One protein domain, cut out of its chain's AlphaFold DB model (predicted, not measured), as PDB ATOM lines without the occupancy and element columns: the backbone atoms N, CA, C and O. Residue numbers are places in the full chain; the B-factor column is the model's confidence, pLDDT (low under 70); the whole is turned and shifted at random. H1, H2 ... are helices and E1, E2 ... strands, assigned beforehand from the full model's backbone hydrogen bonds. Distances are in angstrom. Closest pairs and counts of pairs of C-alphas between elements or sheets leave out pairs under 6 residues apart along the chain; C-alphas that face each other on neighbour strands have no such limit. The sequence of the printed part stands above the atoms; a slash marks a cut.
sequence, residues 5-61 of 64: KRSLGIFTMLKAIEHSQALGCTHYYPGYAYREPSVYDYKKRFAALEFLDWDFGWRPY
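What this domain is: This is residues 5 to 61 of the 64 residues of the protein "Arginine-tRNA-protein transferase" of Acidobacteria bacterium (UniProt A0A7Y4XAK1). A long helix, H1, stands along one side of a flat, loosely built domain, and a small hairpin of two strands, E1 and E2, lies at the far side from it. Between them lie the short helix H2 and part of a long stretch without a named element, residues 23 to 40, which leads from the last residue of H1 back to H2. The printed part has 57 residues with two named helices and two named strands, in the order H1, H2, E1, E2, and the sheet E1 - E2 is antiparallel. The class is mixed, helices and strands, with under half of the residues in named elements. The whole is only just loose, close to compact, with a radius of gyration of the C-alphas of 12.4 A and spans of 35 by 31 by 16 A.

How they stand to each other: Start at H1, residues 8 to 22, and look for H2, residues 41 to 45: the two only just touch, with 3 pairs of C-alphas within 8 A. H1 does so with residues 9 to 10 alone, and the closest C-alphas are those of Ile 10 and Tyr 42, 7.0 A apart. In H1 each O i to N i+4 pair is within hydrogen-bond range; in H2 0 of 1 is, while 2 of 2 O i to N i+3 pairs are. Go on to E1, residues 50 to 53, and E2, residues 57 to 60, a hairpin of antiparallel neighbours with 143 degrees between their directions. Look across it from Leu 52 to Trp 58, whose C-alphas face each other at 4.5 A. Here N 51 and O 59 are within hydrogen-bond range at 2.9 A, and N 57 and O 53 at 2.8 A. H1 is apart from E1 and from E2, and H2 is apart from E2.

Where its parts are: Find C-alpha 8 at (33.352, -16.392, 34.984); from there H1 runs 21.0 A to C-alpha 22 at (48.620, -13.745, 20.754). H2 runs from Asp 41 to Arg 45, five residues. E1 runs 9.3 A from Glu 50 to Asp 53. E2 runs 10.2 A from Gly 57 to Pro 60, where C-alpha 60 stands at (57.481, -21.796, 41.449).

The domain as a whole: The two C-alphas farthest apart are those of Lys 5 and Asp 55, at 38.5 A. The printed part, residues 5 to 61, has no cut. The link from H1 to H2 is long, with 18 residues, while those from H2 to E1 and from E1 to E2 are tight. The mean pLDDT of the printed part is 94.2, and no printed residue is under 70.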
ATOM      1  N   LYS A   5      28.118 -20.416  39.407       90.25
ATOM      2  CA  LYS A   5      28.116 -21.665  38.625       90.25
ATOM      3  C   LYS A   5      28.746 -21.513  37.240       90.25
ATOM      4  O   LYS A   5      29.226 -22.493  36.679       90.25
ATOM      5  N   ARG A   6      28.773 -20.296  36.692       91.31
ATOM      6  CA  ARG A   6      29.343 -20.012  35.368       91.31
ATOM      7  C   ARG A   6      30.867 -19.923  35.365       91.31
ATOM      8  O   ARG A   6      31.453 -19.831  34.295       91.31
ATOM      9  N   SER A   7      31.515 -19.918  36.534       90.44
ATOM     10  CA  SER A   7      32.980 -19.845  36.656       90.44
ATOM     11  C   SER A   7      33.613 -18.686  35.868       90.44
ATOM     12  O   SER A   7      34.699 -18.823  35.307       90.44
ATOM     13  N   LEU A   8      32.947 -17.523  35.831       92.44
ATOM     14  CA  LEU A   8      33.352 -16.392  34.984       92.44
ATOM     15  C   LEU A   8      34.788 -15.917  35.252       92.44
ATOM     16  O   LEU A   8      35.477 -15.541  34.315       92.44
ATOM     17  N   GLY A   9      35.275 -16.007  36.496       91.94
ATOM     18  CA  GLY A   9      36.671 -15.687  36.820       91.94
ATOM     19  C   GLY A   9      37.683 -16.587  36.099       91.94
ATOM     20  O   GLY A   9      38.673 -16.085  35.571       91.94
ATOM     21  N   ILE A  10      37.408 -17.895  36.002       94.31
ATOM     22  CA  ILE A  10      38.247 -18.836  35.242       94.31
ATOM     23  C   ILE A  10      38.173 -18.508  33.750       94.31
ATOM     24  O   ILE A  10      39.206 -18.418  33.092       94.31
ATOM     25  N   PHE A  11      36.964 -18.286  33.224       95.50
ATOM     26  CA  PHE A  11      36.775 -17.942  31.815       95.50
ATOM     27  C   PHE A  11      37.554 -16.678  31.420       95.50
ATOM     28  O   PHE A  11      38.280 -16.682  30.427       95.50
ATOM     29  N   THR A  12      37.468 -15.615  32.223       94.75
ATOM     30  CA  THR A  12      38.208 -14.371  31.986       94.75
ATOM     31  C   THR A  12      39.721 -14.592  32.011       94.75
ATOM     32  O   THR A  12      40.409 -14.073  31.135       94.75
ATOM     33  N   MET A  13      40.248 -15.383  32.954       95.94
ATOM     34  CA  MET A  13      41.682 -15.703  32.989       95.94
ATOM     35  C   MET A  13      42.136 -16.462  31.739       95.94
ATOM     36  O   MET A  13      43.165 -16.114  31.171       95.94
ATOM     37  N   LEU A  14      41.368 -17.449  31.269       96.31
ATOM     38  CA  LEU A  14      41.703 -18.199  30.052       96.31
ATOM     39  C   LEU A  14      41.741 -17.292  28.815       96.31
ATOM     40  O   LEU A  14      42.683 -17.369  28.030       96.31
ATOM     41  N   LYS A  15      40.766 -16.386  28.671       98.00
ATOM     42  CA  LYS A  15      40.761 -15.389  27.587       98.00
ATOM     43  C   LYS A  15      41.936 -14.417  27.684       98.00
ATOM     44  O   LYS A  15      42.477 -14.023  26.656       98.00
ATOM     45  N   ALA A  16      42.336 -14.037  28.896       97.56
ATOM     46  CA  ALA A  16      43.494 -13.178  29.102       97.56
ATOM     47  C   ALA A  16      44.808 -13.894  28.744       97.56
ATOM     48  O   ALA A  16      45.633 -13.304  28.055       97.56
ATOM     49  N   ILE A  17      44.966 -15.167  29.125       96.75
ATOM     50  CA  ILE A  17      46.119 -15.998  28.743       96.75
ATOM     51  C   ILE A  17      46.210 -16.122  27.218       96.75
ATOM     52  O   ILE A  17      47.264 -15.847  26.652       96.75
ATOM     53  N   GLU A  18      45.107 -16.470  26.548       98.06
ATOM     54  CA  GLU A  18      45.048 -16.566  25.081       98.06
ATOM     55  C   GLU A  18      45.448 -15.239  24.415       98.06
ATOM     56  O   GLU A  18      46.240 -15.216  23.473       98.06
ATOM     57  N   HIS A  19      44.947 -14.114  24.931       98.38
ATOM     58  CA  HIS A  19      45.302 -12.796  24.420       98.38
ATOM     59  C   HIS A  19      46.788 -12.468  24.631       98.38
ATOM     60  O   HIS A  19      47.446 -11.996  23.708       98.38
ATOM     61  N   SER A  20      47.341 -12.759  25.812       98.06
ATOM     62  CA  SER A  20      48.770 -12.589  26.096       98.06
ATOM     63  C   SER A  20      49.640 -13.437  25.164       98.06
ATOM     64  O   SER A  20      50.640 -12.942  24.648       98.06
ATOM     65  N   GLN A  21      49.237 -14.675  24.875       97.31
ATOM     66  CA  GLN A  21      49.927 -15.531  23.907       97.31
ATOM     67  C   GLN A  21      49.894 -14.940  22.492       97.31
ATOM     68  O   GLN A  21      50.925 -14.915  21.821       97.31
ATOM     69  N   ALA A  22      48.749 -14.407  22.055       98.56
ATOM     70  CA  ALA A  22      48.620 -13.745  20.754       98.56
ATOM     71  C   ALA A  22      49.514 -12.496  20.618       98.56
ATOM     72  O   ALA A  22      49.924 -12.151  19.513       98.56
ATOM     73  N   LEU A  23      49.846 -11.840  21.733       98.31
ATOM     74  CA  LEU A  23      50.793 -10.720  21.789       98.31
ATOM     75  C   LEU A  23      52.265 -11.157  21.894       98.31
ATOM     76  O   LEU A  23      53.150 -10.306  21.928       98.31
ATOM     77  N   GLY A  24      52.547 -12.462  21.962       98.38
ATOM     78  CA  GLY A  24      53.901 -12.989  22.149       98.38
ATOM     79  C   GLY A  24      54.429 -12.867  23.583       98.38
ATOM     80  O   GLY A  24      55.636 -12.954  23.798       98.38
ATOM     81  N   CYS A  25      53.558 -12.656  24.574       98.06
ATOM     82  CA  CYS A  25      53.965 -12.602  25.974       98.06
ATOM     83  C   CYS A  25      54.306 -14.001  26.500       98.06
ATOM     84  O   CYS A  25      53.542 -14.949  26.333       98.06
ATOM     85  N   THR A  26      55.420 -14.109  27.224       96.25
ATOM     86  CA  THR A  26      55.808 -15.344  27.928       96.25
ATOM     87  C   THR A  26      55.068 -15.519  29.258       96.25
ATOM     88  O   THR A  26      54.869 -16.644  29.701       96.25
ATOM     89  N   HIS A  27      54.629 -14.418  29.879       95.88
ATOM     90  CA  HIS A  27      53.989 -14.417  31.196       95.88
ATOM     91  C   HIS A  27      52.662 -13.651  31.166       95.88
ATOM     92  O   HIS A  27      52.527 -12.645  30.466       95.88
ATOM     93  N   TYR A  28      51.707 -14.104  31.975       96.25
ATOM     94  CA  TYR A  28      50.446 -13.423  32.258       96.25
ATOM     95  C   TYR A  28      50.357 -13.154  33.763       96.25
ATOM     96  O   TYR A  28      50.513 -14.073  34.563       96.25
ATOM     97  N   TYR A  29      50.097 -11.903  34.154       95.06
ATOM     98  CA  TYR A  29      49.939 -11.514  35.555       95.06
ATOM     99  C   TYR A  29      48.447 -11.466  35.943       95.06
ATOM    100  O   TYR A  29      47.747 -10.532  35.546       95.06
ATOM    101  N   PRO A  30      47.931 -12.426  36.740       92.81
ATOM    102  CA  PRO A  30      46.510 -12.507  37.094       92.81
ATOM    103  C   PRO A  30      46.103 -11.591  38.267       92.81
ATOM    104  O   PRO A  30      45.008 -11.731  38.829       92.81
ATOM    105  N   GLY A  31      46.983 -10.671  38.676       92.12
ATOM    106  CA  GLY A  31      46.832  -9.848  39.876       92.12
ATOM    107  C   GLY A  31      47.099 -10.617  41.174       92.12
ATOM    108  O   GLY A  31      47.362 -11.818  41.168       92.12
ATOM    109  N   TYR A  32      46.987  -9.924  42.307       92.44
ATOM    110  CA  TYR A  32      47.224 -10.511  43.627       92.44
ATOM    111  C   TYR A  32      46.206 -11.604  44.008       92.44
ATOM    112  O   TYR A  32      45.058 -11.630  43.537       92.44
ATOM    113  N   ALA A  33      46.655 -12.502  44.885       93.19
ATOM    114  CA  ALA A  33      45.869 -13.519  45.572       93.19
ATOM    115  C   ALA A  33      46.392 -13.674  47.009       93.19
ATOM    116  O   ALA A  33      47.556 -13.378  47.276       93.19
ATOM    117  N   TYR A  34      45.539 -14.143  47.920       92.56
ATOM    118  CA  TYR A  34      45.952 -14.451  49.289       92.56
ATOM    119  C   TYR A  34      46.637 -15.817  49.362       92.56
ATOM    120  O   TYR A  34      46.282 -16.749  48.626       92.56
ATOM    121  N   ARG A  35      47.600 -15.933  50.283       89.19
ATOM    122  CA  ARG A  35      48.236 -17.212  50.612       89.19
ATOM    123  C   ARG A  35      47.210 -18.147  51.250       89.19
ATOM    124  O   ARG A  35      47.074 -19.295  50.831       89.19
ATOM    125  N   GLU A  36      46.433 -17.622  52.187       91.44
ATOM    126  CA  GLU A  36      45.341 -18.306  52.869       91.44
ATOM    127  C   GLU A  36      44.173 -18.634  51.916       91.44
ATOM    128  O   GLU A  36      44.057 -18.042  50.831       91.44
ATOM    129  N   PRO A  37      43.285 -19.572  52.300       92.88
ATOM    130  CA  PRO A  37      42.066 -19.846  51.551       92.88
ATOM    131  C   PRO A  37      41.219 -18.588  51.352       92.88
ATOM    132  O   PRO A  37      40.969 -17.823  52.285       92.88
ATOM    133  N   SER A  38      40.774 -18.360  50.120       93.12
ATOM    134  CA  SER A  38      40.072 -17.137  49.742       93.12
ATOM    135  C   SER A  38      39.213 -17.302  48.488       93.12
ATOM    136  O   SER A  38      39.294 -18.278  47.744       93.12
ATOM    137  N   VAL A  39      38.435 -16.263  48.172       89.62
ATOM    138  CA  VAL A  39      37.680 -16.187  46.910       89.62
ATOM    139  C   VAL A  39      38.576 -16.181  45.663       89.62
ATOM    140  O   VAL A  39      38.069 -16.356  44.557       89.62
ATOM    141  N   TYR A  40      39.891 -15.993  45.816       91.38
ATOM    142  CA  TYR A  40      40.871 -16.022  44.729       91.38
ATOM    143  C   TYR A  40      41.512 -17.396  44.519       91.38
ATOM    144  O   TYR A  40      42.350 -17.535  43.631       91.38
ATOM    145  N   ASP A  41      41.111 -18.427  45.265       92.12
ATOM    146  CA  ASP A  41      41.741 -19.751  45.190       92.12
ATOM    147  C   ASP A  41      41.620 -20.412  43.817       92.12
ATOM    148  O   ASP A  41      42.452 -21.240  43.456       92.12
ATOM    149  N   TYR A  42      40.651 -20.000  42.996       91.94
ATOM    150  CA  TYR A  42      40.573 -20.444  41.605       91.94
ATOM    151  C   TYR A  42      41.816 -20.050  40.786       91.94
ATOM    152  O   TYR A  42      42.184 -20.787  39.876       91.94
ATOM    153  N   LYS A  43      42.495 -18.943  41.127       93.19
ATOM    154  CA  LYS A  43      43.745 -18.516  40.477       93.19
ATOM    155  C   LYS A  43      44.906 -19.463  40.790       93.19
ATOM    156  O   LYS A  43      45.774 -19.641  39.949       93.19
ATOM    157  N   LYS A  44      44.895 -20.097  41.968       92.44
ATOM    158  CA  LYS A  44      45.951 -21.003  42.465       92.44
ATOM    159  C   LYS A  44      45.874 -22.414  41.862       92.44
ATOM    160  O   LYS A  44      46.692 -23.267  42.182       92.44
ATOM    161  N   ARG A  45      44.882 -22.682  41.004       90.56
ATOM    162  CA  ARG A  45      44.640 -23.998  40.379       90.56
ATOM    163  C   ARG A  45      45.239 -24.148  38.978       90.56
ATOM    164  O   ARG A  45      45.111 -25.213  38.386       90.56
ATOM    165  N   PHE A  46      45.844 -23.096  38.434       91.56
ATOM    166  CA  PHE A  46      46.510 -23.159  37.136       91.56
ATOM    167  C   PHE A  46      47.887 -23.825  37.264       91.56
ATOM    168  O   PHE A  46      48.518 -23.775  38.318       91.56
ATOM    169  N   ALA A  47      48.343 -24.466  36.191       90.81
ATOM    170  CA  ALA A  47      49.695 -25.010  36.116       90.81
ATOM    171  C   ALA A  47      50.723 -23.894  35.861       90.81
ATOM    172  O   ALA A  47      50.361 -22.824  35.373       90.81
ATOM    173  N   ALA A  48      52.001 -24.180  36.146       93.00
ATOM    174  CA  ALA A  48      53.130 -23.277  35.893       93.00
ATOM    175  C   ALA A  48      52.969 -21.882  36.530       93.00
ATOM    176  O   ALA A  48      53.312 -20.865  35.933       93.00
ATOM    177  N   LEU A  49      52.413 -21.838  37.742       94.81
ATOM    178  CA  LEU A  49      52.307 -20.609  38.517       94.81
ATOM    179  C   LEU A  49      53.632 -20.283  39.199       94.81
ATOM    180  O   LEU A  49      54.354 -21.172  39.650       94.81
ATOM    181  N   GLU A  50      53.883 -18.991  39.350       95.06
ATOM    182  CA  GLU A  50      54.968 -18.449  40.155       95.06
ATOM    183  C   GLU A  50      54.408 -17.392  41.106       95.06
ATOM    184  O   GLU A  50      53.388 -16.751  40.829       95.06
ATOM    185  N   PHE A  51      55.080 -17.201  42.235       94.31
ATOM    186  CA  PHE A  51      54.810 -16.105  43.157       94.31
ATOM    187  C   PHE A  51      56.091 -15.320  43.416       94.31
ATOM    188  O   PHE A  51      57.194 -15.859  43.327       94.31
ATOM    189  N   LEU A  52      55.939 -14.033  43.725       93.62
ATOM    190  CA  LEU A  52      57.056 -13.199  44.137       93.62
ATOM    191  C   LEU A  52      57.302 -13.409  45.632       93.62
ATOM    192  O   LEU A  52      56.485 -13.008  46.461       93.62
ATOM    193  N   ASP A  53      58.428 -14.031  45.958       93.75
ATOM    194  CA  ASP A  53      59.020 -13.988  47.286       93.75
ATOM    195  C   ASP A  53      59.850 -12.701  47.402       93.75
ATOM    196  O   ASP A  53      60.653 -12.385  46.522       93.75
ATOM    197  N   TRP A  54      59.631 -11.920  48.457       91.88
ATOM    198  CA  TRP A  54      60.279 -10.614  48.606       91.88
ATOM    199  C   TRP A  54      61.785 -10.713  48.858       91.88
ATOM    200  O   TRP A  54      62.519  -9.810  48.459       91.88
ATOM    201  N   ASP A  55      62.241 -11.803  49.472       97.12
ATOM    202  CA  ASP A  55      63.646 -12.015  49.811       97.12
ATOM    203  C   ASP A  55      64.387 -12.739  48.681       97.12
ATOM    204  O   ASP A  55      65.577 -12.512  48.452       97.12
ATOM    205  N   PHE A  56      63.685 -13.614  47.954       95.62
ATOM    206  CA  PHE A  56      64.300 -14.531  46.995       95.62
ATOM    207  C   PHE A  56      63.853 -14.358  45.538       95.62
ATOM    208  O   PHE A  56      64.355 -15.071  44.667       95.62
ATOM    209  N   GLY A  57      62.939 -13.431  45.253       95.94
ATOM    210  CA  GLY A  57      62.409 -13.192  43.914       95.94
ATOM    211  C   GLY A  57      61.334 -14.197  43.489       95.94
ATOM    212  O   GLY A  57      60.641 -14.793  44.311       95.94
ATOM    213  N   TRP A  58      61.149 -14.363  42.178       94.81
ATOM    214  CA  TRP A  58      60.130 -15.263  41.632       94.81
ATOM    215  C   TRP A  58      60.450 -16.731  41.932       94.81
ATOM    216  O   TRP A  58      61.569 -17.197  41.719       94.81
ATOM    217  N   ARG A  59      59.453 -17.457  42.441       95.81
ATOM    218  CA  ARG A  59      59.548 -18.866  42.838       95.81
ATOM    219  C   ARG A  59      58.377 -19.654  42.246       95.81
ATOM    220  O   ARG A  59      57.261 -19.130  42.235       95.81
ATOM    221  N   PRO A  60      58.581 -20.918  41.829       94.81
ATOM    222  CA  PRO A  60      57.481 -21.796  41.449       94.81
ATOM    223  C   PRO A  60      56.470 -21.929  42.587       94.81
ATOM    224  O   PRO A  60      56.840 -22.139  43.742       94.81
ATOM    225  N   TYR A  61      55.189 -21.823  42.256       92.50
ATOM    226  CA  TYR A  61      54.098 -22.041  43.190       92.50
ATOM    227  C   TYR A  61      53.655 -23.510  43.130       92.50
ATOM    228  O   TYR A  61      53.104 -23.965  42.125       92.50
TER     229      TYR A  61